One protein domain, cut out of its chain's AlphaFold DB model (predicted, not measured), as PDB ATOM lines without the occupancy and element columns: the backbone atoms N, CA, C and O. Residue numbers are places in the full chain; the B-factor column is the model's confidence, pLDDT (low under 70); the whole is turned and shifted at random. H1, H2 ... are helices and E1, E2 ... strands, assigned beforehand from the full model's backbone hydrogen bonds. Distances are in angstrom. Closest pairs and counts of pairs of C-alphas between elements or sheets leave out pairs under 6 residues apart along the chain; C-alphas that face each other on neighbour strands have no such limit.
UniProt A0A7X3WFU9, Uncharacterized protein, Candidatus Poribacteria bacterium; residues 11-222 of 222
ATOM      1  N   THR A  11     305.296 392.938 189.750       91.94
ATOM      2  CA  THR A  11     304.306 392.861 188.677       91.94
ATOM      3  C   THR A  11     304.434 391.548 187.920       91.94
ATOM      4  O   THR A  11     303.452 391.030 187.407       91.94
ATOM      5  N   HIS A  12     305.638 390.976 187.890       94.56
ATOM      6  CA  HIS A  12     305.920 389.671 187.305       94.56
ATOM      7  C   HIS A  12     305.412 388.542 188.201       94.56
ATOM      8  O   HIS A  12     304.699 387.680 187.710       94.56
ATOM      9  N   LYS A  13     305.697 388.592 189.511       95.19
ATOM     10  CA  LYS A  13     305.155 387.663 190.516       95.19
ATOM     11  C   LYS A  13     303.629 387.684 190.498       95.19
ATOM     12  O   LYS A  13     303.004 386.644 190.377       95.19
ATOM     13  N   GLY A  14     303.037 388.881 190.540       94.56
ATOM     14  CA  GLY A  14     301.592 389.065 190.438       94.56
ATOM     15  C   GLY A  14     301.029 388.428 189.172       94.56
ATOM     16  O   GLY A  14     300.186 387.544 189.260       94.56
ATOM     17  N   PHE A  15     301.558 388.810 188.009       95.44
ATOM     18  CA  PHE A  15     301.101 388.284 186.725       95.44
ATOM     19  C   PHE A  15     301.245 386.760 186.609       95.44
ATOM     20  O   PHE A  15     300.298 386.079 186.223       95.44
ATOM     21  N   LEU A  16     302.414 386.211 186.956       97.12
ATOM     22  CA  LEU A  16     302.670 384.770 186.906       97.12
ATOM     23  C   LEU A  16     301.779 384.005 187.887       97.12
ATOM     24  O   LEU A  16     301.346 382.908 187.562       97.12
ATOM     25  N   SER A  17     301.413 384.589 189.025       96.94
ATOM     26  CA  SER A  17     300.455 383.995 189.963       96.94
ATOM     27  C   SER A  17     298.982 384.261 189.621       96.94
ATOM     28  O   SER A  17     298.112 383.943 190.427       96.94
ATOM     29  N   GLY A  18     298.673 384.842 188.456       95.69
ATOM     30  CA  GLY A  18     297.293 385.113 188.035       95.69
ATOM     31  C   GLY A  18     296.625 386.292 188.753       95.69
ATOM     32  O   GLY A  18     295.402 386.368 188.798       95.69
ATOM     33  N   ILE A  19     297.412 387.204 189.329       95.38
ATOM     34  CA  ILE A  19     296.938 388.469 189.895       95.38
ATOM     35  C   ILE A  19     297.009 389.535 188.801       95.38
ATOM     36  O   ILE A  19     298.095 389.899 188.337       95.38
ATOM     37  N   ASP A  20     295.857 390.071 188.414       93.00
ATOM     38  CA  ASP A  20     295.758 390.996 187.283       93.00
ATOM     39  C   ASP A  20     296.349 392.372 187.600       93.00
ATOM     40  O   ASP A  20     297.029 392.970 186.760       93.00
ATOM     41  N   PHE A  21     296.139 392.869 188.824       93.94
ATOM     42  CA  PHE A  21     296.439 394.255 189.166       93.94
ATOM     43  C   PHE A  21     297.664 394.423 190.074       93.94
ATOM     44  O   PHE A  21     297.939 393.643 190.990       93.94
ATOM     45  N   VAL A  22     298.400 395.512 189.851       92.00
ATOM     46  CA  VAL A  22     299.620 395.862 190.596       92.00
ATOM     47  C   VAL A  22     299.342 396.066 192.079       92.00
ATOM     48  O   VAL A  22     300.104 395.589 192.916       92.00
ATOM     49  N   ASN A  23     298.269 396.784 192.420       93.75
ATOM     50  CA  ASN A  23     297.917 397.069 193.809       93.75
ATOM     51  C   ASN A  23     297.569 395.800 194.587       93.75
ATOM     52  O   ASN A  23     297.886 395.715 195.772       93.75
ATOM     53  N   GLU A  24     296.948 394.824 193.925       95.81
ATOM     54  CA  GLU A  24     296.634 393.520 194.504       95.81
ATOM     55  C   GLU A  24     297.920 392.738 194.769       95.81
ATOM     56  O   GLU A  24     298.140 392.302 195.896       95.81
ATOM     57  N   ALA A  25     298.836 392.674 193.799       94.31
ATOM     58  CA  ALA A  25     300.141 392.038 193.990       94.31
ATOM     59  C   ALA A  25     300.968 392.732 195.093       94.31
ATOM     60  O   ALA A  25     301.543 392.071 195.955       94.31
ATOM     61  N   ALA A  26     300.982 394.068 195.127       94.00
ATOM     62  CA  ALA A  26     301.707 394.868 196.119       94.00
ATOM     63  C   ALA A  26     301.100 394.825 197.536       94.00
ATOM     64  O   ALA A  26     301.752 395.247 198.499       94.00
ATOM     65  N   SER A  27     299.858 394.351 197.658       95.50
ATOM     66  CA  SER A  27     299.140 394.181 198.928       95.50
ATOM     67  C   SER A  27     298.934 392.709 199.297       95.50
ATOM     68  O   SER A  27     298.368 392.424 200.349       95.50
ATOM     69  N   HIS A  28     299.385 391.775 198.454       96.19
ATOM     70  CA  HIS A  28     299.234 390.345 198.682       96.19
ATOM     71  C   HIS A  28     299.975 389.934 199.968       96.19
ATOM     72  O   HIS A  28     301.141 390.310 200.112       96.19
ATOM     73  N   PRO A  29     299.374 389.147 200.883       95.69
ATOM     74  CA  PRO A  29     299.958 388.851 202.196       95.69
ATOM     75  C   PRO A  29     301.384 388.290 202.148       95.69
ATOM     76  O   PRO A  29     302.207 388.641 202.987       95.69
ATOM     77  N   THR A  30     301.692 387.474 201.137       94.62
ATOM     78  CA  THR A  30     303.031 386.892 200.949       94.62
ATOM     79  C   THR A  30     303.985 387.836 200.212       94.62
ATOM     80  O   THR A  30     305.161 387.921 200.555       94.62
ATOM     81  N   TYR A  31     303.502 388.592 199.214       95.50
ATOM     82  CA  TYR A  31     304.374 389.427 198.379       95.50
ATOM     83  C   TYR A  31     304.631 390.819 198.956       95.50
ATOM     84  O   TYR A  31     305.661 391.423 198.661       95.50
ATOM     85  N   ALA A  32     303.721 391.347 199.772       94.75
ATOM     86  CA  ALA A  32     303.847 392.669 200.367       94.75
ATOM     87  C   ALA A  32     305.067 392.785 201.306       94.75
ATOM     88  O   ALA A  32     305.818 393.749 201.137       94.75
ATOM     89  N   PRO A  33     305.340 391.826 202.216       95.25
ATOM     90  CA  PRO A  33     306.563 391.848 203.020       95.25
ATOM     91  C   PRO A  33     307.827 391.754 202.157       95.25
ATOM     92  O   PRO A  33     308.772 392.509 202.363       95.25
ATOM     93  N   HIS A  34     307.824 390.881 201.144       95.44
ATOM     94  CA  HIS A  34     308.926 390.757 200.183       95.44
ATOM     95  C   HIS A  34     309.228 392.076 199.469       95.44
ATOM     96  O   HIS A  34     310.375 392.507 199.402       95.44
ATOM     97  N   LEU A  35     308.190 392.743 198.962       94.69
ATOM     98  CA  LEU A  35     308.297 394.047 198.313       94.69
ATOM     99  C   LEU A  35     308.967 395.077 199.233       94.69
ATOM    100  O   LEU A  35     309.845 395.810 198.787       94.69
ATOM    101  N   GLU A  36     308.561 395.139 200.501       94.25
ATOM    102  CA  GLU A  36     309.123 396.078 201.476       94.25
ATOM    103  C   GLU A  36     310.604 395.799 201.753       94.25
ATOM    104  O   GLU A  36     311.413 396.729 201.700       94.25
ATOM    105  N   ARG A  37     310.977 394.530 201.969       94.62
ATOM    106  CA  ARG A  37     312.377 394.126 202.187       94.62
ATOM    107  C   ARG A  37     313.257 394.414 200.977       94.62
ATOM    108  O   ARG A  37     314.302 395.050 201.116       94.62
ATOM    109  N   LEU A  38     312.807 393.999 199.792       94.00
ATOM    110  CA  LEU A  38     313.516 394.208 198.534       94.00
ATOM    111  C   LEU A  38     313.780 395.695 198.304       94.00
ATOM    112  O   LEU A  38     314.912 396.104 198.058       94.00
ATOM    113  N   MET A  39     312.737 396.518 198.405       92.25
ATOM    114  CA  MET A  39     312.857 397.948 198.148       92.25
ATOM    115  C   MET A  39     313.675 398.673 199.227       92.25
ATOM    116  O   MET A  39     314.328 399.674 198.919       92.25
ATOM    117  N   GLY A  40     313.661 398.180 200.469       92.88
ATOM    118  CA  GLY A  40     314.523 398.658 201.548       92.88
ATOM    119  C   GLY A  40     316.004 398.431 201.243       92.88
ATOM    120  O   GLY A  40     316.779 399.384 201.266       92.88
ATOM    121  N   GLY A  41     316.393 397.215 200.851       92.81
ATOM    122  CA  GLY A  41     317.789 396.945 200.486       92.81
ATOM    123  C   GLY A  41     318.231 397.656 199.198       92.81
ATOM    124  O   GLY A  41     319.370 398.109 199.095       92.81
ATOM    125  N   TYR A  42     317.310 397.874 198.254       90.56
ATOM    126  CA  TYR A  42     317.541 398.770 197.115       90.56
ATOM    127  C   TYR A  42     317.887 400.191 197.569       90.56
ATOM    128  O   TYR A  42     318.826 400.798 197.056       90.56
ATOM    129  N   ALA A  43     317.129 400.728 198.527       90.94
ATOM    130  CA  ALA A  43     317.375 402.055 199.069       90.94
ATOM    131  C   ALA A  43     318.729 402.142 199.788       90.94
ATOM    132  O   ALA A  43     319.399 403.164 199.648       90.94
ATOM    133  N   ASP A  44     319.153 401.086 200.488       92.69
ATOM    134  CA  ASP A  44     320.473 401.018 201.127       92.69
ATOM    135  C   ASP A  44     321.610 401.112 200.104       92.69
ATOM    136  O   ASP A  44     322.526 401.920 200.273       92.69
ATOM    137  N   ILE A  45     321.535 400.341 199.013       91.50
ATOM    138  CA  ILE A  45     322.540 400.388 197.941       91.50
ATOM    139  C   ILE A  45     322.555 401.763 197.275       91.50
ATOM    140  O   ILE A  45     323.615 402.375 197.159       91.50
ATOM    141  N   VAL A  46     321.388 402.286 196.890       88.75
ATOM    142  CA  VAL A  46     321.289 403.595 196.226       88.75
ATOM    143  C   VAL A  46     321.833 404.709 197.119       88.75
ATOM    144  O   VAL A  46     322.567 405.568 196.636       88.75
ATOM    145  N   ALA A  47     321.511 404.697 198.415       90.38
ATOM    146  CA  ALA A  47     322.016 405.690 199.358       90.38
ATOM    147  C   ALA A  47     323.540 405.615 199.532       90.38
ATOM    148  O   ALA A  47     324.169 406.649 199.751       90.38
ATOM    149  N   ALA A  48     324.125 404.418 199.437       90.38
ATOM    150  CA  ALA A  48     325.566 404.212 199.540       90.38
ATOM    151  C   ALA A  48     326.320 404.580 198.250       90.38
ATOM    152  O   ALA A  48     327.416 405.132 198.329       90.38
ATOM    153  N   ASP A  49     325.747 404.292 197.079       87.12
ATOM    154  CA  ASP A  49     326.377 404.555 195.779       87.12
ATOM    155  C   ASP A  49     326.238 406.015 195.346       87.12
ATOM    156  O   ASP A  49     327.182 406.609 194.824       87.12
ATOM    157  N   ILE A  50     325.055 406.601 195.547       84.38
ATOM    158  CA  ILE A  50     324.721 407.954 195.099       84.38
ATOM    159  C   ILE A  50     323.955 408.673 196.220       84.38
ATOM    160  O   ILE A  50     322.727 408.791 196.159       84.38
ATOM    161  N   PRO A  51     324.647 409.185 197.254       79.81
ATOM    162  CA  PRO A  51     324.011 410.007 198.274       79.81
ATOM    163  C   PRO A  51     323.370 411.248 197.636       79.81
ATOM    164  O   PRO A  51     324.038 412.017 196.943       79.81
ATOM    165  N   ILE A  52     322.073 411.462 197.869       78.25
ATOM    166  CA  ILE A  52     321.346 412.625 197.345       78.25
ATOM    167  C   ILE A  52     321.068 413.588 198.491       78.25
ATOM    168  O   ILE A  52     320.318 413.276 199.415       78.25
ATOM    169  N   GLU A  53     321.646 414.784 198.416       81.69
ATOM    170  CA  GLU A  53     321.460 415.806 199.442       81.69
ATOM    171  C   GLU A  53     319.972 416.146 199.632       81.69
ATOM    172  O   GLU A  53     319.219 416.353 198.674       81.69
ATOM    173  N   GLY A  54     319.531 416.158 200.893       80.94
ATOM    174  CA  GLY A  54     318.153 416.476 201.268       80.94
ATOM    175  C   GLY A  54     317.102 415.430 200.876       80.94
ATOM    176  O   GLY A  54     315.914 415.688 201.063       80.94
ATOM    177  N   LYS A  55     317.487 414.258 200.347       81.88
ATOM    178  CA  LYS A  55     316.552 413.176 200.000       81.88
ATOM    179  C   LYS A  55     316.961 411.860 200.647       81.88
ATOM    180  O   LYS A  55     318.112 411.453 200.594       81.88
ATOM    181  N   SER A  56     315.981 411.156 201.207       88.00
ATOM    182  CA  SER A  56     316.168 409.797 201.712       88.00
ATOM    183  C   SER A  56     315.701 408.791 200.663       88.00
ATOM    184  O   SER A  56     314.529 408.799 200.279       88.00
ATOM    185  N   ALA A  57     316.606 407.915 200.213       88.62
ATOM    186  CA  ALA A  57     316.260 406.804 199.324       88.62
ATOM    187  C   ALA A  57     315.185 405.904 199.961       88.62
ATOM    188  O   ALA A  57     314.242 405.494 199.288       88.62
ATOM    189  N   HIS A  58     315.264 405.698 201.280       90.06
ATOM    190  CA  HIS A  58     314.255 404.970 202.052       90.06
ATOM    191  C   HIS A  58     312.895 405.659 202.028       90.06
ATOM    192  O   HIS A  58     311.893 405.012 201.738       90.06
ATOM    193  N   ALA A  59     312.845 406.972 202.279       90.69
ATOM    194  CA  ALA A  59     311.584 407.717 202.236       90.69
ATOM    195  C   ALA A  59     310.936 407.629 200.847       90.69
ATOM    196  O   ALA A  59     309.746 407.341 200.733       90.69
ATOM    197  N   TYR A  60     311.739 407.776 199.791       88.06
ATOM    198  CA  TYR A  60     311.271 407.640 198.415       88.06
ATOM    199  C   TYR A  60     310.740 406.227 198.113       88.06
ATOM    200  O   TYR A  60     309.685 406.080 197.495       88.06
ATOM    201  N   THR A  61     311.427 405.184 198.586       89.00
ATOM    202  CA  THR A  61     310.964 403.792 198.499       89.00
ATOM    203  C   THR A  61     309.606 403.600 199.187       89.00
ATOM    204  O   THR A  61     308.707 402.990 198.607       89.00
ATOM    205  N   GLN A  62     309.424 404.133 200.396       90.81
ATOM    206  CA  GLN A  62     308.174 403.976 201.146       90.81
ATOM    207  C   GLN A  62     307.008 404.715 200.480       90.81
ATOM    208  O   GLN A  62     305.920 404.156 200.328       90.81
ATOM    209  N   GLU A  63     307.241 405.939 200.000       90.75
ATOM    210  CA  GLU A  63     306.262 406.682 199.198       90.75
ATOM    211  C   GLU A  63     305.876 405.919 197.928       90.75
ATOM    212  O   GLU A  63     304.700 405.857 197.558       90.75
ATOM    213  N   PHE A  64     306.857 405.303 197.268       88.81
ATOM    214  CA  PHE A  64     306.623 404.485 196.091       88.81
ATOM    215  C   PHE A  64     305.736 403.268 196.398       88.81
ATOM    216  O   PHE A  64     304.738 403.067 195.701       88.81
ATOM    217  N   ILE A  65     306.044 402.495 197.445       91.56
ATOM    218  CA  ILE A  65     305.239 401.334 197.868       91.56
ATOM    219  C   ILE A  65     303.804 401.775 198.182       91.56
ATOM    220  O   ILE A  65     302.839 401.191 197.682       91.56
ATOM    221  N   ALA A  66     303.653 402.852 198.957       92.12
ATOM    222  CA  ALA A  66     302.347 403.404 199.305       92.12
ATOM    223  C   ALA A  66     301.543 403.838 198.069       92.12
ATOM    224  O   ALA A  66     300.315 403.731 198.064       92.12
ATOM    225  N   ARG A  67     302.217 404.315 197.015       90.19
ATOM    226  CA  ARG A  67     301.582 404.686 195.748       90.19
ATOM    227  C   ARG A  67     301.104 403.460 194.978       90.19
ATOM    228  O   ARG A  67     299.939 403.427 194.592       90.19
ATOM    229  N   ILE A  68     301.949 402.449 194.777       89.56
ATOM    230  CA  ILE A  68     301.563 401.275 193.972       89.56
ATOM    231  C   ILE A  68     300.476 400.426 194.637       89.56
ATOM    232  O   ILE A  68     299.679 399.818 193.937       89.56
ATOM    233  N   ARG A  69     300.353 400.465 195.969       92.44
ATOM    234  CA  ARG A  69     299.233 399.843 196.698       92.44
ATOM    235  C   ARG A  69     297.879 400.519 196.459       92.44
ATOM    236  O   ARG A  69     296.844 399.937 196.760       92.44
ATOM    237  N   LYS A  70     297.865 401.750 195.942       89.44
ATOM    238  CA  LYS A  70     296.636 402.527 195.699       89.44
ATOM    239  C   LYS A  70     296.250 402.593 194.227       89.44
ATOM    240  O   LYS A  70     295.087 402.837 193.917       89.44
ATOM    241  N   VAL A  71     297.213 402.433 193.326       78.19
ATOM    242  CA  VAL A  71     296.992 402.574 191.887       78.19
ATOM    243  C   VAL A  71     296.561 401.231 191.311       78.19
ATOM    244  O   VAL A  71     297.343 400.285 191.285       78.19
ATOM    245  N   LYS A  72     295.318 401.163 190.830       87.25
ATOM    246  CA  LYS A  72     294.842 400.027 190.041       87.25
ATOM    247  C   LYS A  72     295.404 400.143 188.627       87.25
ATOM    248  O   LYS A  72     295.042 401.057 187.891       87.25
ATOM    249  N   ASP A  73     296.303 399.234 188.289       86.25
ATOM    250  CA  ASP A  73     296.994 399.184 187.006       86.25
ATOM    251  C   ASP A  73     297.251 397.727 186.634       86.25
ATOM    252  O   ASP A  73     297.471 396.910 187.529       86.25
ATOM    253  N   ASP A  74     297.201 397.396 185.348       89.38
ATOM    254  CA  ASP A  74     297.330 396.017 184.878       89.38
ATOM    255  C   ASP A  74     298.796 395.579 184.881       89.38
ATOM    256  O   ASP A  74     299.647 396.193 184.226       89.38
ATOM    257  N   ASN A  75     299.092 394.452 185.531       87.50
ATOM    258  CA  ASN A  75     300.426 393.859 185.499       87.50
ATOM    259  C   ASN A  75     300.861 393.565 184.053       87.50
ATOM    260  O   ASN A  75     301.995 393.855 183.685       87.50
ATOM    261  N   ALA A  76     299.945 393.095 183.200       86.69
ATOM    262  CA  ALA A  76     300.203 392.830 181.781       86.69
ATOM    263  C   ALA A  76     300.617 394.085 180.992       86.69
ATOM    264  O   ALA A  76     301.474 394.030 180.111       86.69
ATOM    265  N   ARG A  77     300.000 395.234 181.304       85.81
ATOM    266  CA  ARG A  77     300.306 396.521 180.663       85.81
ATOM    267  C   ARG A  77     301.677 397.025 181.087       85.81
ATOM    268  O   ARG A  77     302.371 397.661 180.295       85.81
ATOM    269  N   ILE A  78     302.052 396.757 182.336       84.88
ATOM    270  CA  ILE A  78     303.362 397.117 182.856       84.88
ATOM    271  C   ILE A  78     304.436 396.183 182.319       84.88
ATOM    272  O   ILE A  78     305.478 396.711 181.958       84.88
ATOM    273  N   ASN A  79     304.205 394.873 182.231       87.75
ATOM    274  CA  ASN A  79     305.209 393.860 181.884       87.75
ATOM    275  C   ASN A  79     305.499 393.791 180.368       87.75
ATOM    276  O   ASN A  79     305.245 392.793 179.697       87.75
ATOM    277  N   ILE A  80     306.008 394.890 179.822       86.50
ATOM    278  CA  ILE A  80     306.450 395.054 178.429       86.50
ATOM    279  C   ILE A  80     307.878 395.612 178.413       86.50
ATOM    280  O   ILE A  80     308.246 396.297 179.363       86.50
ATOM    281  N   ILE A  81     308.665 395.415 177.350       89.00
ATOM    282  CA  ILE A  81     310.040 395.970 177.221       89.00
ATOM    283  C   ILE A  81     310.943 395.685 178.446       89.00
ATOM    284  O   ILE A  81     311.690 396.552 178.913       89.00
ATOM    285  N   GLU A  82     310.832 394.490 179.019       90.38
ATOM    286  CA  GLU A  82     311.500 394.102 180.263       90.38
ATOM    287  C   GLU A  82     313.011 393.959 180.114       90.38
ATOM    288  O   GLU A  82     313.727 394.321 181.044       90.38
ATOM    289  N   THR A  83     313.522 393.553 178.949       90.12
ATOM    290  CA  THR A  83     314.968 393.517 178.683       90.12
ATOM    291  C   THR A  83     315.603 394.889 178.932       90.12
ATOM    292  O   THR A  83     316.578 395.018 179.676       90.12
ATOM    293  N   VAL A  84     314.981 395.954 178.411       89.00
ATOM    294  CA  VAL A  84     315.422 397.336 178.657       89.00
ATOM    295  C   VAL A  84     315.288 397.694 180.136       89.00
ATOM    296  O   VAL A  84     316.186 398.300 180.709       89.00
ATOM    297  N   LYS A  85     314.192 397.323 180.798       87.44
ATOM    298  CA  LYS A  85     313.998 397.666 182.214       87.44
ATOM    299  C   LYS A  85     314.983 396.963 183.138       87.44
ATOM    300  O   LYS A  85     315.448 397.603 184.076       87.44
ATOM    301  N   LEU A  86     315.310 395.696 182.891       89.31
ATOM    302  CA  LEU A  86     316.336 394.973 183.640       89.31
ATOM    303  C   LEU A  86     317.685 395.675 183.503       89.31
ATOM    304  O   LEU A  86     318.329 395.971 184.513       89.31
ATOM    305  N   ARG A  87     318.065 396.024 182.271       88.50
ATOM    306  CA  ARG A  87     319.291 396.771 181.989       88.50
ATOM    307  C   ARG A  87     319.349 398.102 182.733       88.50
ATOM    308  O   ARG A  87     320.301 398.348 183.458       88.50
ATOM    309  N   GLU A  88     318.323 398.936 182.604       84.56
ATOM    310  CA  GLU A  88     318.339 400.307 183.140       84.56
ATOM    311  C   GLU A  88     318.057 400.391 184.657       84.56
ATOM    312  O   GLU A  88     318.119 401.478 185.229       84.56
ATOM    313  N   ARG A  89     317.642 399.296 185.318       80.69
ATOM    314  CA  ARG A  89     317.136 399.350 186.713       80.69
ATOM    315  C   ARG A  89     317.702 398.297 187.658       80.69
ATOM    316  O   ARG A  89     317.632 398.487 188.872       80.69
ATOM    317  N   ALA A  90     318.205 397.180 187.142       87.19
ATOM    318  CA  ALA A  90     318.752 396.097 187.956       87.19
ATOM    319  C   ALA A  90     320.260 395.924 187.749       87.19
ATOM    320  O   ALA A  90     320.962 395.613 188.710       87.19
ATOM    321  N   ALA A  91     320.772 396.170 186.539       89.44
ATOM    322  CA  ALA A  91     322.181 395.952 186.220       89.44
ATOM    323  C   ALA A  91     323.133 396.760 187.125       89.44
ATOM    324  O   ALA A  91     324.128 396.221 187.604       89.44
ATOM    325  N   ASP A  92     322.798 398.015 187.436       87.38
ATOM    326  CA  ASP A  92     323.630 398.860 188.304       87.38
ATOM    327  C   ASP A  92     323.681 398.357 189.751       87.38
ATOM    328  O   ASP A  92     324.726 398.428 190.393       87.38
ATOM    329  N   ILE A  93     322.594 397.759 190.247       90.31
ATOM    330  CA  ILE A  93     322.574 397.137 191.577       90.31
ATOM    331  C   ILE A  93     323.483 395.913 191.612       90.31
ATOM    332  O   ILE A  93     324.235 395.740 192.565       90.31
ATOM    333  N   VAL A  94     323.458 395.086 190.564       91.56
ATOM    334  CA  VAL A  94     324.345 393.916 190.447       91.56
ATOM    335  C   VAL A  94     325.815 394.344 190.404       91.56
ATOM    336  O   VAL A  94     326.667 393.670 190.985       91.56
ATOM    337  N   ARG A  95     326.120 395.457 189.726       90.00
ATOM    338  CA  ARG A  95     327.480 396.004 189.588       90.00
ATOM    339  C   ARG A  95     327.952 396.802 190.795       90.00
ATOM    340  O   ARG A  95     329.151 397.051 190.918       90.00
ATOM    341  N   SER A  96     327.036 397.223 191.661       89.56
ATOM    342  CA  SER A  96     327.360 398.048 192.814       89.56
ATOM    343  C   SER A  96     328.406 397.367 193.705       89.56
ATOM    344  O   SER A  96     328.214 396.217 194.120       89.56
ATOM    345  N   PRO A  97     329.480 398.069 194.110       89.94
ATOM    346  CA  PRO A  97     330.418 397.536 195.096       89.94
ATOM    347  C   PRO A  97     329.750 397.300 196.465       89.94
ATOM    348  O   PRO A  97     330.250 396.507 197.270       89.94
ATOM    349  N   ASN A  98     328.613 397.950 196.734       92.06
ATOM    350  CA  ASN A  98     327.853 397.813 197.974       92.06
ATOM    351  C   ASN A  98     326.904 396.601 197.971       92.06
ATOM    352  O   ASN A  98     326.498 396.148 199.046       92.06
ATOM    353  N   TYR A  99     326.650 395.975 196.815       92.12
ATOM    354  CA  TYR A  99     325.913 394.709 196.744       92.12
ATOM    355  C   TYR A  99     326.565 393.624 197.609       92.12
ATOM    356  O   TYR A  99     325.910 392.979 198.426       92.12
ATOM    357  N   ASN A 100     327.890 393.476 197.522       89.12
ATOM    358  CA  ASN A 100     328.624 392.454 198.273       89.12
ATOM    359  C   ASN A 100     328.514 392.624 199.795       89.12
ATOM    360  O   ASN A 100     328.598 391.634 200.522       89.12
ATOM    361  N   ARG A 101     328.270 393.850 200.273       92.12
ATOM    362  CA  ARG A 101     328.094 394.182 201.696       92.12
ATOM    363  C   ARG A 101     326.646 394.080 202.173       92.12
ATOM    364  O   ARG A 101     326.403 394.175 203.371       92.12
ATOM    365  N   SER A 102     325.704 393.893 201.254       94.62
ATOM    366  CA  SER A 102     324.287 393.766 201.583       94.62
ATOM    367  C   SER A 102     324.000 392.457 202.322       94.62
ATOM    368  O   SER A 102     324.766 391.488 202.237       94.62
ATOM    369  N   THR A 103     322.881 392.428 203.047       95.88
ATOM    370  CA  THR A 103     322.446 391.248 203.804       95.88
ATOM    371  C   THR A 103     322.193 390.060 202.876       95.88
ATOM    372  O   THR A 103     321.838 390.230 201.709       95.88
ATOM    373  N   THR A 104     322.355 388.835 203.386       96.88
ATOM    374  CA  THR A 104     322.057 387.623 202.604       96.88
ATOM    375  C   THR A 104     320.596 387.596 202.157       96.88
ATOM    376  O   THR A 104     320.334 387.312 200.994       96.88
ATOM    377  N   LEU A 105     319.675 387.999 203.041       96.62
ATOM    378  CA  LEU A 105     318.249 388.102 202.729       96.62
ATOM    379  C   LEU A 105     317.977 389.053 201.556       96.62
ATOM    380  O   LEU A 105     317.255 388.683 200.642       96.62
ATOM    381  N   PHE A 106     318.595 390.240 201.521       95.69
ATOM    382  CA  PHE A 106     318.428 391.139 200.375       95.69
ATOM    383  C   PHE A 106     318.966 390.526 199.078       95.69
ATOM    384  O   PHE A 106     318.331 390.643 198.032       95.69
ATOM    385  N   LYS A 107     320.134 389.875 199.131       96.94
ATOM    386  CA  LYS A 107     320.733 389.229 197.953       96.94
ATOM    387  C   LYS A 107     319.821 388.139 197.390       96.94
ATOM    388  O   LYS A 107     319.682 388.050 196.173       96.94
ATOM    389  N   ASP A 108     319.180 387.363 198.259       97.81
ATOM    390  CA  ASP A 108     318.182 386.365 197.869       97.81
ATOM    391  C   ASP A 108     316.909 387.007 197.324       97.81
ATOM    392  O   ASP A 108     316.504 386.691 196.207       97.81
ATOM    393  N   ASP A 109     316.340 387.986 198.034       96.50
ATOM    394  CA  ASP A 109     315.139 388.701 197.598       96.50
ATOM    395  C   ASP A 109     315.344 389.351 196.210       96.50
ATOM    396  O   ASP A 109     314.443 389.348 195.356       96.50
ATOM    397  N   PHE A 110     316.537 389.903 195.962       96.25
ATOM    398  CA  PHE A 110     316.907 390.520 194.693       96.25
ATOM    399  C   PHE A 110     317.128 389.490 193.586       96.25
ATOM    400  O   PHE A 110     316.547 389.631 192.506       96.25
ATOM    401  N   ALA A 111     317.906 388.438 193.849       97.00
ATOM    402  CA  ALA A 111     318.157 387.377 192.881       97.00
ATOM    403  C   ALA A 111     316.864 386.657 192.472       97.00
ATOM    404  O   ALA A 111     316.616 386.477 191.281       97.00
ATOM    405  N   TYR A 112     315.993 386.333 193.428       97.81
ATOM    406  CA  TYR A 112     314.672 385.761 193.165       97.81
ATOM    407  C   TYR A 112     313.800 386.699 192.322       97.81
ATOM    408  O   TYR A 112     313.144 386.282 191.364       97.81
ATOM    409  N   SER A 113     313.827 388.002 192.612       96.50
ATOM    410  CA  SER A 113     313.077 388.983 191.827       96.50
ATOM    411  C   SER A 113     313.579 389.091 190.389       96.50
ATOM    412  O   SER A 113     312.757 389.199 189.484       96.50
ATOM    413  N   PHE A 114     314.892 389.006 190.168       96.38
ATOM    414  CA  PHE A 114     315.483 388.954 188.830       96.38
ATOM    415  C   PHE A 114     315.121 387.646 188.110       96.38
ATOM    416  O   PHE A 114     314.665 387.678 186.967       96.38
ATOM    417  N   ALA A 115     315.234 386.505 188.799       97.81
ATOM    418  CA  ALA A 115     314.837 385.191 188.297       97.81
ATOM    419  C   ALA A 115     313.366 385.157 187.862       97.81
ATOM    420  O   ALA A 115     313.042 384.579 186.828       97.81
ATOM    421  N   THR A 116     312.481 385.843 188.591       97.50
ATOM    422  CA  THR A 116     311.063 385.948 188.224       97.50
ATOM    423  C   THR A 116     310.868 386.675 186.889       97.50
ATOM    424  O   THR A 116     310.027 386.279 186.084       97.50
ATOM    425  N   VAL A 117     311.648 387.729 186.617       96.44
ATOM    426  CA  VAL A 117     311.580 388.424 185.321       96.44
ATOM    427  C   VAL A 117     312.091 387.515 184.204       96.44
ATOM    428  O   VAL A 117     311.443 387.409 183.167       96.44
ATOM    429  N   LEU A 118     313.190 386.788 184.424       97.62
ATOM    430  CA  LEU A 118     313.681 385.801 183.455       97.62
ATOM    431  C   LEU A 118     312.634 384.715 183.181       97.62
ATOM    432  O   LEU A 118     312.359 384.412 182.022       97.62
ATOM    433  N   ARG A 119     311.971 384.207 184.226       97.88
ATOM    434  CA  ARG A 119     310.859 383.254 184.113       97.88
ATOM    435  C   ARG A 119     309.694 383.818 183.307       97.88
ATOM    436  O   ARG A 119     309.103 383.088 182.509       97.88
ATOM    437  N   PHE A 120     309.374 385.097 183.480       97.06
ATOM    438  CA  PHE A 120     308.362 385.773 182.673       97.06
ATOM    439  C   PHE A 120     308.783 385.896 181.198       97.06
ATOM    440  O   PHE A 120     307.953 385.737 180.303       97.06
ATOM    441  N   LEU A 121     310.069 386.126 180.932       97.06
ATOM    442  CA  LEU A 121     310.636 386.207 179.584       97.06
ATOM    443  C   LEU A 121     310.967 384.837 178.973       97.06
ATOM    444  O   LEU A 121     311.506 384.789 177.876       97.06
ATOM    445  N   THR A 122     310.656 383.722 179.637       98.19
ATOM    446  CA  THR A 122     310.984 382.379 179.139       98.19
ATOM    447  C   THR A 122     309.901 381.869 178.187       98.19
ATOM    448  O   THR A 122     308.766 381.647 178.624       98.19
ATOM    449  N   PRO A 123     310.213 381.618 176.902       97.56
ATOM    450  CA  PRO A 123     309.245 381.042 175.979       97.56
ATOM    451  C   PRO A 123     308.933 379.590 176.343       97.56
ATOM    452  O   PRO A 123     309.832 378.762 176.513       97.56
ATOM    453  N   LYS A 124     307.643 379.263 176.407       95.44
ATOM    454  CA  LYS A 124     307.152 377.882 176.445       95.44
ATOM    455  C   LYS A 124     306.994 377.300 175.038       95.44
ATOM    456  O   LYS A 124     307.102 376.087 174.864       95.44
ATOM    457  N   THR A 125     306.761 378.159 174.051       90.31
ATOM    458  CA  THR A 125     306.491 377.820 172.648       90.31
ATOM    459  C   THR A 125     307.414 378.595 171.697       90.31
ATOM    460  O   THR A 125     308.103 379.537 172.096       90.31
ATOM    461  N   ASN A 126     307.429 378.209 170.417       85.44
ATOM    462  CA  ASN A 126     308.274 378.827 169.380       85.44
ATOM    463  C   ASN A 126     307.811 380.229 168.942       85.44
ATOM    464  O   ASN A 126     308.562 380.939 168.283       85.44
ATOM    465  N   ASP A 127     306.590 380.634 169.284       90.50
ATOM    466  CA  ASP A 127     306.010 381.941 168.960       90.50
ATOM    467  C   ASP A 127     306.146 382.956 170.112       90.50
ATOM    468  O   ASP A 127     305.388 383.920 170.191       90.50
ATOM    469  N   TYR A 128     307.132 382.757 170.997       93.25
ATOM    470  CA  TYR A 128     307.426 383.631 172.143       93.25
ATOM    471  C   TYR A 128     306.242 383.816 173.098       93.25
ATOM    472  O   TYR A 128     306.032 384.904 173.648       93.25
ATOM    473  N   ARG A 129     305.469 382.749 173.327       96.62
ATOM    474  CA  ARG A 129     304.461 382.726 174.389       96.62
ATOM    475  C   ARG A 129     305.050 382.118 175.653       96.62
ATOM    476  O   ARG A 129     305.732 381.094 175.600       96.62
ATOM    477  N   GLY A 130     304.809 382.769 176.782       97.06
ATOM    478  CA  GLY A 130     305.114 382.252 178.111       97.06
ATOM    479  C   GLY A 130     303.905 381.539 178.717       97.06
ATOM    480  O   GLY A 130     302.822 381.509 178.130       97.06
ATOM    481  N   ILE A 131     304.092 380.978 179.910       97.56
ATOM    482  CA  ILE A 131     303.032 380.325 180.689       97.56
ATOM    483  C   ILE A 131     303.102 380.770 182.154       97.56
ATOM    484  O   ILE A 131     304.199 380.859 182.716       97.56
ATOM    485  N   THR A 132     301.960 381.106 182.751       97.56
ATOM    486  CA  THR A 132     301.835 381.476 184.170       97.56
ATOM    487  C   THR A 132     301.915 380.244 185.077       97.56
ATOM    488  O   THR A 132     301.845 379.107 184.606       97.56
ATOM    489  N   ASP A 133     302.007 380.463 186.386       97.19
ATOM    490  CA  ASP A 133     301.971 379.414 187.416       97.19
ATOM    491  C   ASP A 133     300.625 378.669 187.407       97.19
ATOM    492  O   ASP A 133     300.540 377.492 187.742       97.19
ATOM    493  N   THR A 134     299.563 379.340 186.950       95.44
ATOM    494  CA  THR A 134     298.215 378.772 186.796       95.44
ATOM    495  C   THR A 134     297.999 378.058 185.456       95.44
ATOM    496  O   THR A 134     296.884 377.624 185.172       95.44
ATOM    497  N   GLY A 135     299.024 377.967 184.603       95.81
ATOM    498  CA  GLY A 135     298.938 377.330 183.285       95.81
ATOM    499  C   GLY A 135     298.350 378.207 182.171       95.81
ATOM    500  O   GLY A 135     298.087 377.706 181.080       95.81
ATOM    501  N   THR A 136     298.147 379.504 182.412       96.69
ATOM    502  CA  THR A 136     297.623 380.440 181.410       96.69
ATOM    503  C   THR A 136     298.746 380.899 180.486       96.69
ATOM    504  O   THR A 136     299.788 381.369 180.939       96.69
ATOM    505  N   GLU A 137     298.545 380.802 179.176       96.81
ATOM    506  CA  GLU A 137     299.518 381.312 178.209       96.81
ATOM    507  C   GLU A 137     299.406 382.824 177.999       96.81
ATOM    508  O   GLU A 137     298.310 383.388 177.984       96.81
ATOM    509  N   TYR A 138     300.535 383.474 177.724       96.25
ATOM    510  CA  TYR A 138     300.588 384.903 177.420       96.25
ATOM    511  C   TYR A 138     301.645 385.233 176.366       96.25
ATOM    512  O   TYR A 138     302.629 384.523 176.197       96.25
ATOM    513  N   GLU A 139     301.448 386.345 175.662       95.56
ATOM    514  CA  GLU A 139     302.425 386.883 174.712       95.56
ATOM    515  C   GLU A 139     303.565 387.595 175.455       95.56
ATOM    516  O   GLU A 139     303.316 388.499 176.257       95.56
ATOM    517  N   ILE A 140     304.820 387.251 175.150       96.19
ATOM    518  CA  ILE A 140     305.984 387.982 175.661       96.19
ATOM    519  C   ILE A 140     306.209 389.223 174.791       96.19
ATOM    520  O   ILE A 140     306.747 389.151 173.679       96.19
ATOM    521  N   ARG A 141     305.814 390.385 175.315       93.44
ATOM    522  CA  ARG A 141     305.909 391.689 174.641       93.44
ATOM    523  C   ARG A 141     307.238 392.386 174.924       93.44
ATOM    524  O   ARG A 141     307.293 393.410 175.607       93.44
ATOM    525  N   ASP A 142     308.302 391.830 174.360       92.44
ATOM    526  CA  ASP A 142     309.640 392.413 174.399       92.44
ATOM    527  C   ASP A 142     310.208 392.553 172.978       92.44
ATOM    528  O   ASP A 142     310.201 391.569 172.237       92.44
ATOM    529  N   PRO A 143     310.639 393.750 172.548       91.94
ATOM    530  CA  PRO A 143     311.239 393.933 171.233       91.94
ATOM    531  C   PRO A 143     312.640 393.320 171.132       91.94
ATOM    532  O   PRO A 143     313.048 392.959 170.031       91.94
ATOM    533  N   ASP A 144     313.367 393.206 172.245       93.06
ATOM    534  CA  ASP A 144     314.671 392.553 172.281       93.06
ATOM    535  C   ASP A 144     314.472 391.076 172.626       93.06
ATOM    536  O   ASP A 144     313.991 390.748 173.711       93.06
ATOM    537  N   ARG A 145     314.805 390.194 171.676       94.88
ATOM    538  CA  ARG A 145     314.602 388.742 171.792       94.88
ATOM    539  C   ARG A 145     315.797 387.993 172.377       94.88
ATOM    540  O   ARG A 145     315.696 386.792 172.593       94.88
ATOM    541  N   THR A 146     316.890 388.680 172.710       95.75
ATOM    542  CA  THR A 146     318.153 388.057 173.146       95.75
ATOM    543  C   THR A 146     317.976 387.122 174.347       95.75
ATOM    544  O   THR A 146     318.463 385.986 174.348       95.75
ATOM    545  N   ILE A 147     317.236 387.568 175.370       97.00
ATOM    546  CA  ILE A 147     316.967 386.761 176.569       97.00
ATOM    547  C   ILE A 147     316.066 385.574 176.213       97.00
ATOM    548  O   ILE A 147     316.344 384.445 176.603       97.00
ATOM    549  N   GLN A 148     315.007 385.808 175.445       97.44
ATOM    550  CA  GLN A 148     314.012 384.809 175.059       97.44
ATOM    551  C   GLN A 148     314.647 383.693 174.226       97.44
ATOM    552  O   GLN A 148     314.420 382.518 174.511       97.44
ATOM    553  N   ASP A 149     315.467 384.057 173.240       97.62
ATOM    554  CA  ASP A 149     316.199 383.136 172.368       97.62
ATOM    555  C   ASP A 149     317.131 382.248 173.193       97.62
ATOM    556  O   ASP A 149     317.165 381.027 173.027       97.62
ATOM    557  N   THR A 150     317.827 382.849 174.162       98.06
ATOM    558  CA  THR A 150     318.747 382.123 175.041       98.06
ATOM    559  C   THR A 150     318.021 381.238 176.053       98.06
ATOM    560  O   THR A 150     318.524 380.172 176.410       98.06
ATOM    561  N   LEU A 151     316.831 381.625 176.519       98.12
ATOM    562  CA  LEU A 151     316.022 380.842 177.462       98.12
ATOM    563  C   LEU A 151     315.089 379.832 176.777       98.12
ATOM    564  O   LEU A 151     314.428 379.048 177.461       98.12
ATOM    565  N   HIS A 152     315.041 379.796 175.446       96.69
ATOM    566  CA  HIS A 152     314.189 378.870 174.715       96.69
ATOM    567  C   HIS A 152     314.501 377.405 175.072       96.69
ATOM    568  O   HIS A 152     315.633 376.932 174.926       96.69
ATOM    569  N   GLY A 153     313.487 376.671 175.542       96.31
ATOM    570  CA  GLY A 153     313.641 375.290 176.013       96.31
ATOM    571  C   GLY A 153     314.237 375.151 177.420       96.31
ATOM    572  O   GLY A 153     314.748 374.086 177.745       96.31
ATOM    573  N   ALA A 154     314.205 376.202 178.249       97.75
ATOM    574  CA  ALA A 154     314.652 376.133 179.646       97.75
ATOM    575  C   ALA A 154     313.681 375.377 180.575       97.75
ATOM    576  O   ALA A 154     314.099 374.866 181.608       97.75
ATOM    577  N   PHE A 155     312.395 375.281 180.225       97.81
ATOM    578  CA  PHE A 155     311.428 374.503 181.005       97.81
ATOM    579  C   PHE A 155     311.811 373.023 181.076       97.81
ATOM    580  O   PHE A 155     311.938 372.379 180.034       97.81
ATOM    581  N   GLY A 156     311.914 372.475 182.288       96.88
ATOM    582  CA  GLY A 156     312.314 371.079 182.501       96.88
ATOM    583  C   GLY A 156     313.817 370.817 182.337       96.88
ATOM    584  O   GLY A 156     314.229 369.657 182.356       96.88
ATOM    585  N   ALA A 157     314.629 371.853 182.103       97.88
ATOM    586  CA  ALA A 157     316.064 371.704 181.911       97.88
ATOM    587  C   ALA A 157     316.799 371.577 183.254       97.88
ATOM    588  O   ALA A 157     316.421 372.195 184.252       97.88
ATOM    589  N   ASP A 158     317.884 370.799 183.257       98.25
ATOM    590  CA  ASP A 158     318.725 370.622 184.439       98.25
ATOM    591  C   ASP A 158     319.524 371.887 184.803       98.25
ATOM    592  O   ASP A 158     319.730 372.793 183.990       98.25
ATOM    593  N   MET A 159     320.023 371.930 186.040       97.75
ATOM    594  CA  MET A 159     320.788 373.062 186.571       97.75
ATOM    595  C   MET A 159     322.015 373.427 185.722       97.75
ATOM    596  O   MET A 159     322.347 374.604 185.612       97.75
ATOM    597  N   THR A 160     322.687 372.454 185.100       98.06
ATOM    598  CA  THR A 160     323.864 372.726 184.258       98.06
ATOM    599  C   THR A 160     323.451 373.479 182.998       98.06
ATOM    600  O   THR A 160     324.071 374.474 182.625       98.06
ATOM    601  N   ASN A 161     322.373 373.037 182.350       98.12
ATOM    602  CA  ASN A 161     321.806 373.711 181.192       98.12
ATOM    603  C   ASN A 161     321.345 375.132 181.543       98.12
ATOM    604  O   ASN A 161     321.666 376.075 180.819       98.12
ATOM    605  N   ILE A 162     320.658 375.290 182.677       98.31
ATOM    606  CA  ILE A 162     320.220 376.593 183.181       98.31
ATOM    607  C   ILE A 162     321.411 377.520 183.441       98.31
ATOM    608  O   ILE A 162     321.420 378.645 182.940       98.31
ATOM    609  N   ALA A 163     322.434 377.052 184.155       97.81
ATOM    610  CA  ALA A 163     323.625 377.842 184.450       97.81
ATOM    611  C   ALA A 163     324.321 378.329 183.170       97.81
ATOM    612  O   ALA A 163     324.666 379.502 183.084       97.81
ATOM    613  N   ASN A 164     324.448 377.478 182.146       98.31
ATOM    614  CA  ASN A 164     325.072 377.854 180.871       98.31
ATOM    615  C   ASN A 164     324.274 378.924 180.103       98.31
ATOM    616  O   ASN A 164     324.852 379.841 179.515       98.31
ATOM    617  N   ARG A 165     322.937 378.832 180.108       98.50
ATOM    618  CA  ARG A 165     322.069 379.849 179.486       98.50
ATOM    619  C   ARG A 165     322.176 381.183 180.210       98.50
ATOM    620  O   ARG A 165     322.295 382.224 179.571       98.50
ATOM    621  N   LEU A 166     322.149 381.149 181.540       98.38
ATOM    622  CA  LEU A 166     322.275 382.351 182.353       98.38
ATOM    623  C   LEU A 166     323.667 382.970 182.256       98.38
ATOM    624  O   LEU A 166     323.761 384.188 182.202       98.38
ATOM    625  N   ASP A 167     324.727 382.169 182.166       97.81
ATOM    626  CA  ASP A 167     326.079 382.673 181.922       97.81
ATOM    627  C   ASP A 167     326.171 383.391 180.571       97.81
ATOM    628  O   ASP A 167     326.705 384.495 180.503       97.81
ATOM    629  N   THR A 168     325.555 382.832 179.524       97.88
ATOM    630  CA  THR A 168     325.458 383.484 178.205       97.88
ATOM    631  C   THR A 168     324.751 384.838 178.316       97.88
ATOM    632  O   THR A 168     325.267 385.846 177.839       97.88
ATOM    633  N   ILE A 169     323.608 384.876 179.005       97.56
ATOM    634  CA  ILE A 169     322.832 386.100 179.240       97.56
ATOM    635  C   ILE A 169     323.648 387.117 180.046       97.56
ATOM    636  O   ILE A 169     323.761 388.267 179.642       97.56
ATOM    637  N   PHE A 170     324.243 386.728 181.174       96.81
ATOM    638  CA  PHE A 170     324.948 387.640 182.080       96.81
ATOM    639  C   PHE A 170     326.311 388.099 181.568       96.81
ATOM    640  O   PHE A 170     326.769 389.171 181.973       96.81
ATOM    641  N   SER A 171     326.938 387.328 180.682       95.88
ATOM    642  CA  SER A 171     328.206 387.672 180.037       95.88
ATOM    643  C   SER A 171     328.047 388.606 178.833       95.88
ATOM    644  O   SER A 171     329.033 389.208 178.406       95.88
ATOM    645  N   ASP A 172     326.832 388.791 178.309       94.06
ATOM    646  CA  ASP A 172     326.574 389.726 177.213       94.06
ATOM    647  C   ASP A 172     326.654 391.191 177.681       94.06
ATOM    648  O   ASP A 172     325.692 391.790 178.161       94.06
ATOM    649  N   VAL A 173     327.824 391.809 177.518       90.06
ATOM    650  CA  VAL A 173     328.052 393.220 177.873       90.06
ATOM    651  C   VAL A 173     327.117 394.161 177.107       90.06
ATOM    652  O   VAL A 173     326.724 395.198 177.647       90.06
ATOM    653  N   THR A 174     326.735 393.822 175.874       88.62
ATOM    654  CA  THR A 174     325.873 394.677 175.045       88.62
ATOM    655  C   THR A 174     324.440 394.698 175.563       88.62
ATOM    656  O   THR A 174     323.820 395.763 175.597       88.62
ATOM    657  N   LEU A 175     323.964 393.564 176.084       90.00
ATOM    658  CA  LEU A 175     322.663 393.439 176.735       90.00
ATOM    659  C   LEU A 175     322.564 394.312 177.993       90.00
ATOM    660  O   LEU A 175     321.497 394.845 178.296       90.00
ATOM    661  N   TRP A 176     323.673 394.494 178.716       90.00
ATOM    662  CA  TRP A 176     323.676 395.160 180.024       90.00
ATOM    663  C   TRP A 176     324.264 396.568 180.041       90.00
ATOM    664  O   TRP A 176     324.235 397.221 181.090       90.00
ATOM    665  N   SER A 177     324.842 397.041 178.942       82.06
ATOM    666  CA  SER A 177     325.419 398.384 178.875       82.06
ATOM    667  C   SER A 177     324.322 399.430 178.672       82.06
ATOM    668  O   SER A 177     323.529 399.289 177.739       82.06
ATOM    669  N   PRO A 178     324.255 400.494 179.493       70.00
ATOM    670  CA  PRO A 178     323.330 401.591 179.226       70.00
ATOM    671  C   PRO A 178     323.615 402.206 177.846       70.00
ATOM    672  O   PRO A 178     324.734 402.148 177.337       70.00
ATOM    673  N   GLN A 179     322.607 402.835 177.230       64.94
ATOM    674  CA  GLN A 179     322.749 403.445 175.893       64.94
ATOM    675  C   GLN A 179     323.785 404.587 175.839       64.94
ATOM    676  O   GLN A 179     324.169 405.029 174.757       64.94
ATOM    677  N   THR A 180     324.260 405.060 176.993       52.09
ATOM    678  CA  THR A 180     325.295 406.085 177.125       52.09
ATOM    679  C   THR A 180     326.376 405.627 178.102       52.09
ATOM    680  O   THR A 180     326.090 405.438 179.280       52.09
ATOM    681  N   ALA A 181     327.604 405.534 177.578       53.41
ATOM    682  CA  ALA A 181     328.825 404.971 178.166       53.41
ATOM    683  C   ALA A 181     328.809 403.439 178.346       53.41
ATOM    684  O   ALA A 181     327.968 402.873 179.038       53.41
ATOM    685  N   VAL A 182     329.789 402.775 177.721       52.56
ATOM    686  CA  VAL A 182     330.030 401.337 177.873       52.56
ATOM    687  C   VAL A 182     330.539 401.111 179.294       52.56
ATOM    688  O   VAL A 182     331.645 401.514 179.640       52.56
ATOM    689  N   SER A 183     329.710 400.514 180.145       56.72
ATOM    690  CA  SER A 183     330.235 399.845 181.327       56.72
ATOM    691  C   SER A 183     330.849 398.543 180.814       56.72
ATOM    692  O   SER A 183     330.111 397.652 180.401       56.72
ATOM    693  N   ASP A 184     332.175 398.417 180.850       63.06
ATOM    694  CA  ASP A 184     332.890 397.227 180.350       63.06
ATOM    695  C   ASP A 184     332.621 395.952 181.181       63.06
ATOM    696  O   ASP A 184     333.113 394.870 180.860       63.06
ATOM    697  N   ASN A 185     331.832 396.053 182.255       74.75
ATOM    698  CA  ASN A 185     331.609 394.963 183.193       74.75
ATOM    699  C   ASN A 185     330.280 394.242 182.929       74.75
ATOM    700  O   ASN A 185     329.182 394.769 183.166       74.75
ATOM    701  N   ALA A 186     330.408 392.998 182.471       86.81
ATOM    702  CA  ALA A 186     329.328 392.024 182.401       86.81
ATOM    703  C   ALA A 186     328.756 391.716 183.796       86.81
ATOM    704  O   ALA A 186     329.470 391.784 184.801       86.81
ATOM    705  N   LEU A 187     327.479 391.324 183.867       92.88
ATOM    706  CA  LEU A 187     326.861 390.920 185.136       92.88
ATOM    707  C   LEU A 187     327.476 389.628 185.686       92.88
ATOM    708  O   LEU A 187     327.506 389.442 186.903       92.88
ATOM    709  N   SER A 188     328.043 388.789 184.811       94.25
ATOM    710  CA  SER A 188     328.729 387.544 185.176       94.25
ATOM    711  C   SER A 188     329.934 387.745 186.102       94.25
ATOM    712  O   SER A 188     330.354 386.810 186.779       94.25
ATOM    713  N   GLN A 189     330.465 388.964 186.239       92.88
ATOM    714  CA  GLN A 189     331.505 389.250 187.235       92.88
ATOM    715  C   GLN A 189     330.995 389.121 188.684       92.88
ATOM    716  O   GLN A 189     331.777 388.830 189.590       92.88
ATOM    717  N   ASN A 190     329.689 389.280 188.923       94.94
ATOM    718  CA  ASN A 190     329.077 389.056 190.229       94.94
ATOM    719  C   ASN A 190     328.605 387.599 190.358       94.94
ATOM    720  O   ASN A 190     327.430 387.271 190.187       94.94
ATOM    721  N   GLN A 191     329.551 386.714 190.669       95.62
ATOM    722  CA  GLN A 191     329.313 385.269 190.764       95.62
ATOM    723  C   GLN A 191     328.319 384.889 191.876       95.62
ATOM    724  O   GLN A 191     327.559 383.935 191.711       95.62
ATOM    725  N   ASP A 192     328.272 385.635 192.990       96.62
ATOM    726  CA  ASP A 192     327.286 385.377 194.051       96.62
ATOM    727  C   ASP A 192     325.860 385.659 193.567       96.62
ATOM    728  O   ASP A 192     324.975 384.826 193.762       96.62
ATOM    729  N   PHE A 193     325.647 386.788 192.884       96.94
ATOM    730  CA  PHE A 193     324.371 387.097 192.245       96.94
ATOM    731  C   PHE A 193     323.990 386.035 191.206       96.94
ATOM    732  O   PHE A 193     322.901 385.470 191.287       96.94
ATOM    733  N   CYS A 194     324.895 385.705 190.278       97.69
ATOM    734  CA  CYS A 194     324.620 384.747 189.203       97.69
ATOM    735  C   CYS A 194     324.216 383.370 189.745       97.69
ATOM    736  O   CYS A 194     323.238 382.785 189.281       97.69
ATOM    737  N   ARG A 195     324.918 382.882 190.776       98.19
ATOM    738  CA  ARG A 195     324.607 381.609 191.440       98.19
ATOM    739  C   ARG A 195     323.211 381.610 192.065       98.19
ATOM    740  O   ARG A 195     322.483 380.636 191.901       98.19
ATOM    741  N   ARG A 196     322.830 382.683 192.769       98.31
ATOM    742  CA  ARG A 196     321.496 382.800 193.389       98.31
ATOM    743  C   ARG A 196     320.395 382.875 192.337       98.31
ATOM    744  O   ARG A 196     319.386 382.191 192.469       98.31
ATOM    745  N   VAL A 197     320.593 383.651 191.265       98.44
ATOM    746  CA  VAL A 197     319.608 383.729 190.175       98.44
ATOM    747  C   VAL A 197     319.440 382.374 189.500       98.44
ATOM    748  O   VAL A 197     318.308 381.979 189.249       98.44
ATOM    749  N   ALA A 198     320.529 381.643 189.249       98.62
ATOM    750  CA  ALA A 198     320.460 380.308 188.662       98.62
ATOM    751  C   ALA A 198     319.646 379.331 189.509       98.62
ATOM    752  O   ALA A 198     318.826 378.604 188.956       98.62
ATOM    753  N   GLN A 199     319.818 379.372 190.832       98.50
ATOM    754  CA  GLN A 199     319.034 378.559 191.752       98.50
ATOM    755  C   GLN A 199     317.532 378.860 191.641       98.50
ATOM    756  O   GLN A 199     316.763 377.978 191.264       98.50
ATOM    757  N   TYR A 200     317.126 380.109 191.876       98.62
ATOM    758  CA  TYR A 200     315.707 380.479 191.863       98.62
ATOM    759  C   TYR A 200     315.067 380.342 190.483       98.62
ATOM    760  O   TYR A 200     313.916 379.942 190.353       98.62
ATOM    761  N   TYR A 201     315.801 380.668 189.420       98.75
ATOM    762  CA  TYR A 201     315.286 380.521 188.067       98.75
ATOM    763  C   TYR A 201     315.074 379.046 187.713       98.75
ATOM    764  O   TYR A 201     314.048 378.718 187.123       98.75
ATOM    765  N   HIS A 202     315.994 378.158 188.114       98.69
ATOM    766  CA  HIS A 202     315.838 376.718 187.935       98.69
ATOM    767  C   HIS A 202     314.595 376.184 188.658       98.69
ATOM    768  O   HIS A 202     313.848 375.427 188.046       98.69
ATOM    769  N   GLU A 203     314.348 376.583 189.908       98.50
ATOM    770  CA  GLU A 203     313.128 376.227 190.656       98.50
ATOM    771  C   GLU A 203     311.864 376.656 189.875       98.50
ATOM    772  O   GLU A 203     311.004 375.829 189.556       98.50
ATOM    773  N   LEU A 204     311.824 377.916 189.421       98.44
ATOM    774  CA  LEU A 204     310.689 378.510 188.699       98.44
ATOM    775  C   LEU A 204     310.381 377.879 187.324       98.44
ATOM    776  O   LEU A 204     309.239 377.930 186.853       98.44
ATOM    777  N   VAL A 205     311.376 377.330 186.620       98.12
ATOM    778  CA  VAL A 205     311.162 376.641 185.326       98.12
ATOM    779  C   VAL A 205     310.995 375.125 185.463       98.12
ATOM    780  O   VAL A 205     310.701 374.461 184.463       98.12
ATOM    781  N   ASN A 206     311.143 374.583 186.676       97.06
ATOM    782  CA  ASN A 206     311.022 373.154 186.977       97.06
ATOM    783  C   ASN A 206     309.856 372.806 187.915       97.06
ATOM    784  O   ASN A 206     309.789 371.688 188.418       97.06
ATOM    785  N   GLY A 207     308.892 373.716 188.065       93.56
ATOM    786  CA  GLY A 207     307.574 373.406 188.620       93.56
ATOM    787  C   GLY A 207     307.220 374.145 189.901       93.56
ATOM    788  O   GLY A 207     306.055 374.087 190.280       93.56
ATOM    789  N   GLU A 208     308.159 374.861 190.525       98.00
ATOM    790  CA  GLU A 208     307.832 375.718 191.663       98.00
ATOM    791  C   GLU A 208     307.191 377.024 191.189       98.00
ATOM    792  O   GLU A 208     307.640 377.672 190.239       98.00
ATOM    793  N   THR A 209     306.112 377.412 191.856       98.19
ATOM    794  CA  THR A 209     305.414 378.676 191.629       98.19
ATOM    795  C   THR A 209     306.168 379.844 192.259       98.19
ATOM    796  O   THR A 209     306.993 379.678 193.162       98.19
ATOM    797  N   CYS A 210     305.841 381.071 191.845       97.50
ATOM    798  CA  CYS A 210     306.409 382.263 192.472       97.50
ATOM    799  C   CYS A 210     306.144 382.291 193.989       97.50
ATOM    800  O   CYS A 210     307.009 382.732 194.745       97.50
ATOM    801  N   LEU A 211     304.976 381.819 194.435       97.12
ATOM    802  CA  LEU A 211     304.627 381.771 195.855       97.12
ATOM    803  C   LEU A 211     305.481 380.758 196.621       97.12
ATOM    804  O   LEU A 211     306.044 381.130 197.646       97.12
ATOM    805  N   GLU A 212     305.627 379.535 196.109       98.12
ATOM    806  CA  GLU A 212     306.395 378.467 196.770       98.12
ATOM    807  C   GLU A 212     307.863 378.857 196.971       98.12
ATOM    808  O   GLU A 212     308.378 378.755 198.085       98.12
ATOM    809  N   VAL A 213     308.506 379.412 195.937       98.00
ATOM    810  CA  VAL A 213     309.901 379.870 196.036       98.00
ATOM    811  C   VAL A 213     310.046 380.957 197.108       98.00
ATOM    812  O   VAL A 213     310.963 380.924 197.931       98.00
ATOM    813  N   LEU A 214     309.124 381.926 197.147       97.44
ATOM    814  CA  LEU A 214     309.172 382.997 198.141       97.44
ATOM    815  C   LEU A 214     308.892 382.491 199.564       97.44
ATOM    816  O   LEU A 214     309.491 382.977 200.525       97.44
ATOM    817  N   GLU A 215     307.988 381.532 199.725       96.56
ATOM    818  CA  GLU A 215     307.755 380.871 201.007       96.56
ATOM    819  C   GLU A 215     309.010 380.132 201.480       96.56
ATOM    820  O   GLU A 215     309.386 380.281 202.643       96.56
ATOM    821  N   GLY A 216     309.723 379.453 200.576       96.75
ATOM    822  CA  GLY A 216     311.026 378.845 200.850       96.75
ATOM    823  C   GLY A 216     312.055 379.854 201.368       96.75
ATOM    824  O   GLY A 216     312.686 379.618 202.403       96.75
ATOM    825  N   ILE A 217     312.161 381.022 200.723       96.25
ATOM    826  CA  ILE A 217     313.017 382.126 201.196       96.25
ATOM    827  C   ILE A 217     312.588 382.574 202.596       96.25
ATOM    828  O   ILE A 217     313.421 382.699 203.488       96.25
ATOM    829  N   ASN A 218     311.292 382.801 202.824       93.44
ATOM    830  CA  ASN A 218     310.808 383.266 204.124       93.44
ATOM    831  C   ASN A 218     311.101 382.251 205.244       93.44
ATOM    832  O   ASN A 218     311.492 382.666 206.330       93.44
ATOM    833  N   VAL A 219     310.964 380.947 204.984       93.50
ATOM    834  CA  VAL A 219     311.274 379.880 205.953       93.50
ATOM    835  C   VAL A 219     312.764 379.836 206.292       93.50
ATOM    836  O   VAL A 219     313.117 379.618 207.446       93.50
ATOM    837  N   GLN A 220     313.648 380.077 205.321       92.25
ATOM    838  CA  GLN A 220     315.096 380.099 205.548       92.25
ATOM    839  C   GLN A 220     315.540 381.209 206.521       92.25
ATOM    840  O   GLN A 220     316.587 381.081 207.159       92.25
ATOM    841  N   TYR A 221     314.765 382.292 206.625       89.00
ATOM    842  CA  TYR A 221     315.094 383.486 207.412       89.00
ATOM    843  C   TYR A 221     314.099 383.783 208.549       89.00
ATOM    844  O   TYR A 221     314.155 384.876 209.121       89.00
ATOM    845  N   ALA A 222     313.201 382.843 208.856       79.00
ATOM    846  CA  ALA A 222     312.280 382.894 209.994       79.00
ATOM    847  C   ALA A 222     312.971 382.471 211.299       79.00
ATOM    848  O   ALA A 222     312.682 383.111 212.337       79.00
TER     849      ALA A 222
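This is residues 11 to 222 of the 222 residues of an uncharacterized protein of Candidatus Poribacteria bacterium (UniProt A0A7X3WFU9). This is a compact globule of crossed helices built round H8, which runs through the middle, with H12 crossing it on one side and H3 on the opposite side. The helical hairpin H3 and H4 makes one end of the longest axis, while the small strand hairpin E1 and E2 lies towards the other end, and H10 covers H12. The printed part has 212 residues with thirteen named helices and two named strands, in the order H1 to H8, E1, E2, H9 to H13; the class is mostly helix, and the sheet E1 - E2 is antiparallel. The radius of gyration of the C-alphas is 16.5 A, and the spans are 50 by 39 by 34 A.

H1, residues 11 to 16, touches H2, residues 22 to 27, about perpendicular at 89 degrees, with C-alphas 14 and 25 closest at 4.9 A. H3, residues 31 to 49, and H4, residues 57 to 68, form a helical hairpin at a shallow tilt of 32 degrees, closest at C-alphas 43 and 57, 4.9 A. H2 touches H3 only at the corner, C-alphas 26 and 32 being closest at 5.2 A. H5, residues 75 to 78, touches H1, with C-alphas 75 and 11 closest at 5.1 A. H6, residues 82 to 89, and H7, residues 91 to 95, meet only through their link. H8, residues 104 to 120, touches H3 with residues 106 to 110 alone, closest at C-alphas 109 and 38, 5.8 A. E1, residues 129 to 131, and E2, residues 137 to 139, form an antiparallel hairpin, with N 130 and O 138 within hydrogen-bond range at 2.9 A. H9, residues 146 to 151, and H10, residues 159 to 171, form a helical hairpin, closest at C-alphas 150 and 165, 6.0 A. H11, residues 173 to 176, only just touches H6, with 3 pairs of C-alphas within 8 A, the closest 176 and 87 at 5.1 A. H12, residues 191 to 205, touches H8 at a steep tilt of 49 degrees, the same way, closest at C-alphas 201 and 115, 4.7 A. H12 also touches H10, with C-alphas 198 and 163 closest at 5.8 A. H13, residues 210 to 220, touches H8 at a shallow tilt of 13 degrees, opposite ways, closest at C-alphas 210 and 116, 7.3 A. Every O i to N i+4 pair is within hydrogen-bond range in the helices other than H5 and H11, which are too short for one.

H1 begins at C-alpha 11 (304.306, 392.861, 188.677), and H13 ends at C-alpha 220 (315.096, 380.099, 205.548). First to last C-alpha, H3 measures 26.8 A, H8 24.3 A and H12 20.8 A.

The C-alphas farthest apart, those of Gly 54 and Asn 126, are 50.3 A apart. The printed part has no cut; the H11 to H12 link, residues 177 to 190, is long, and in this model its residues 179 to 184 have pLDDT under 70.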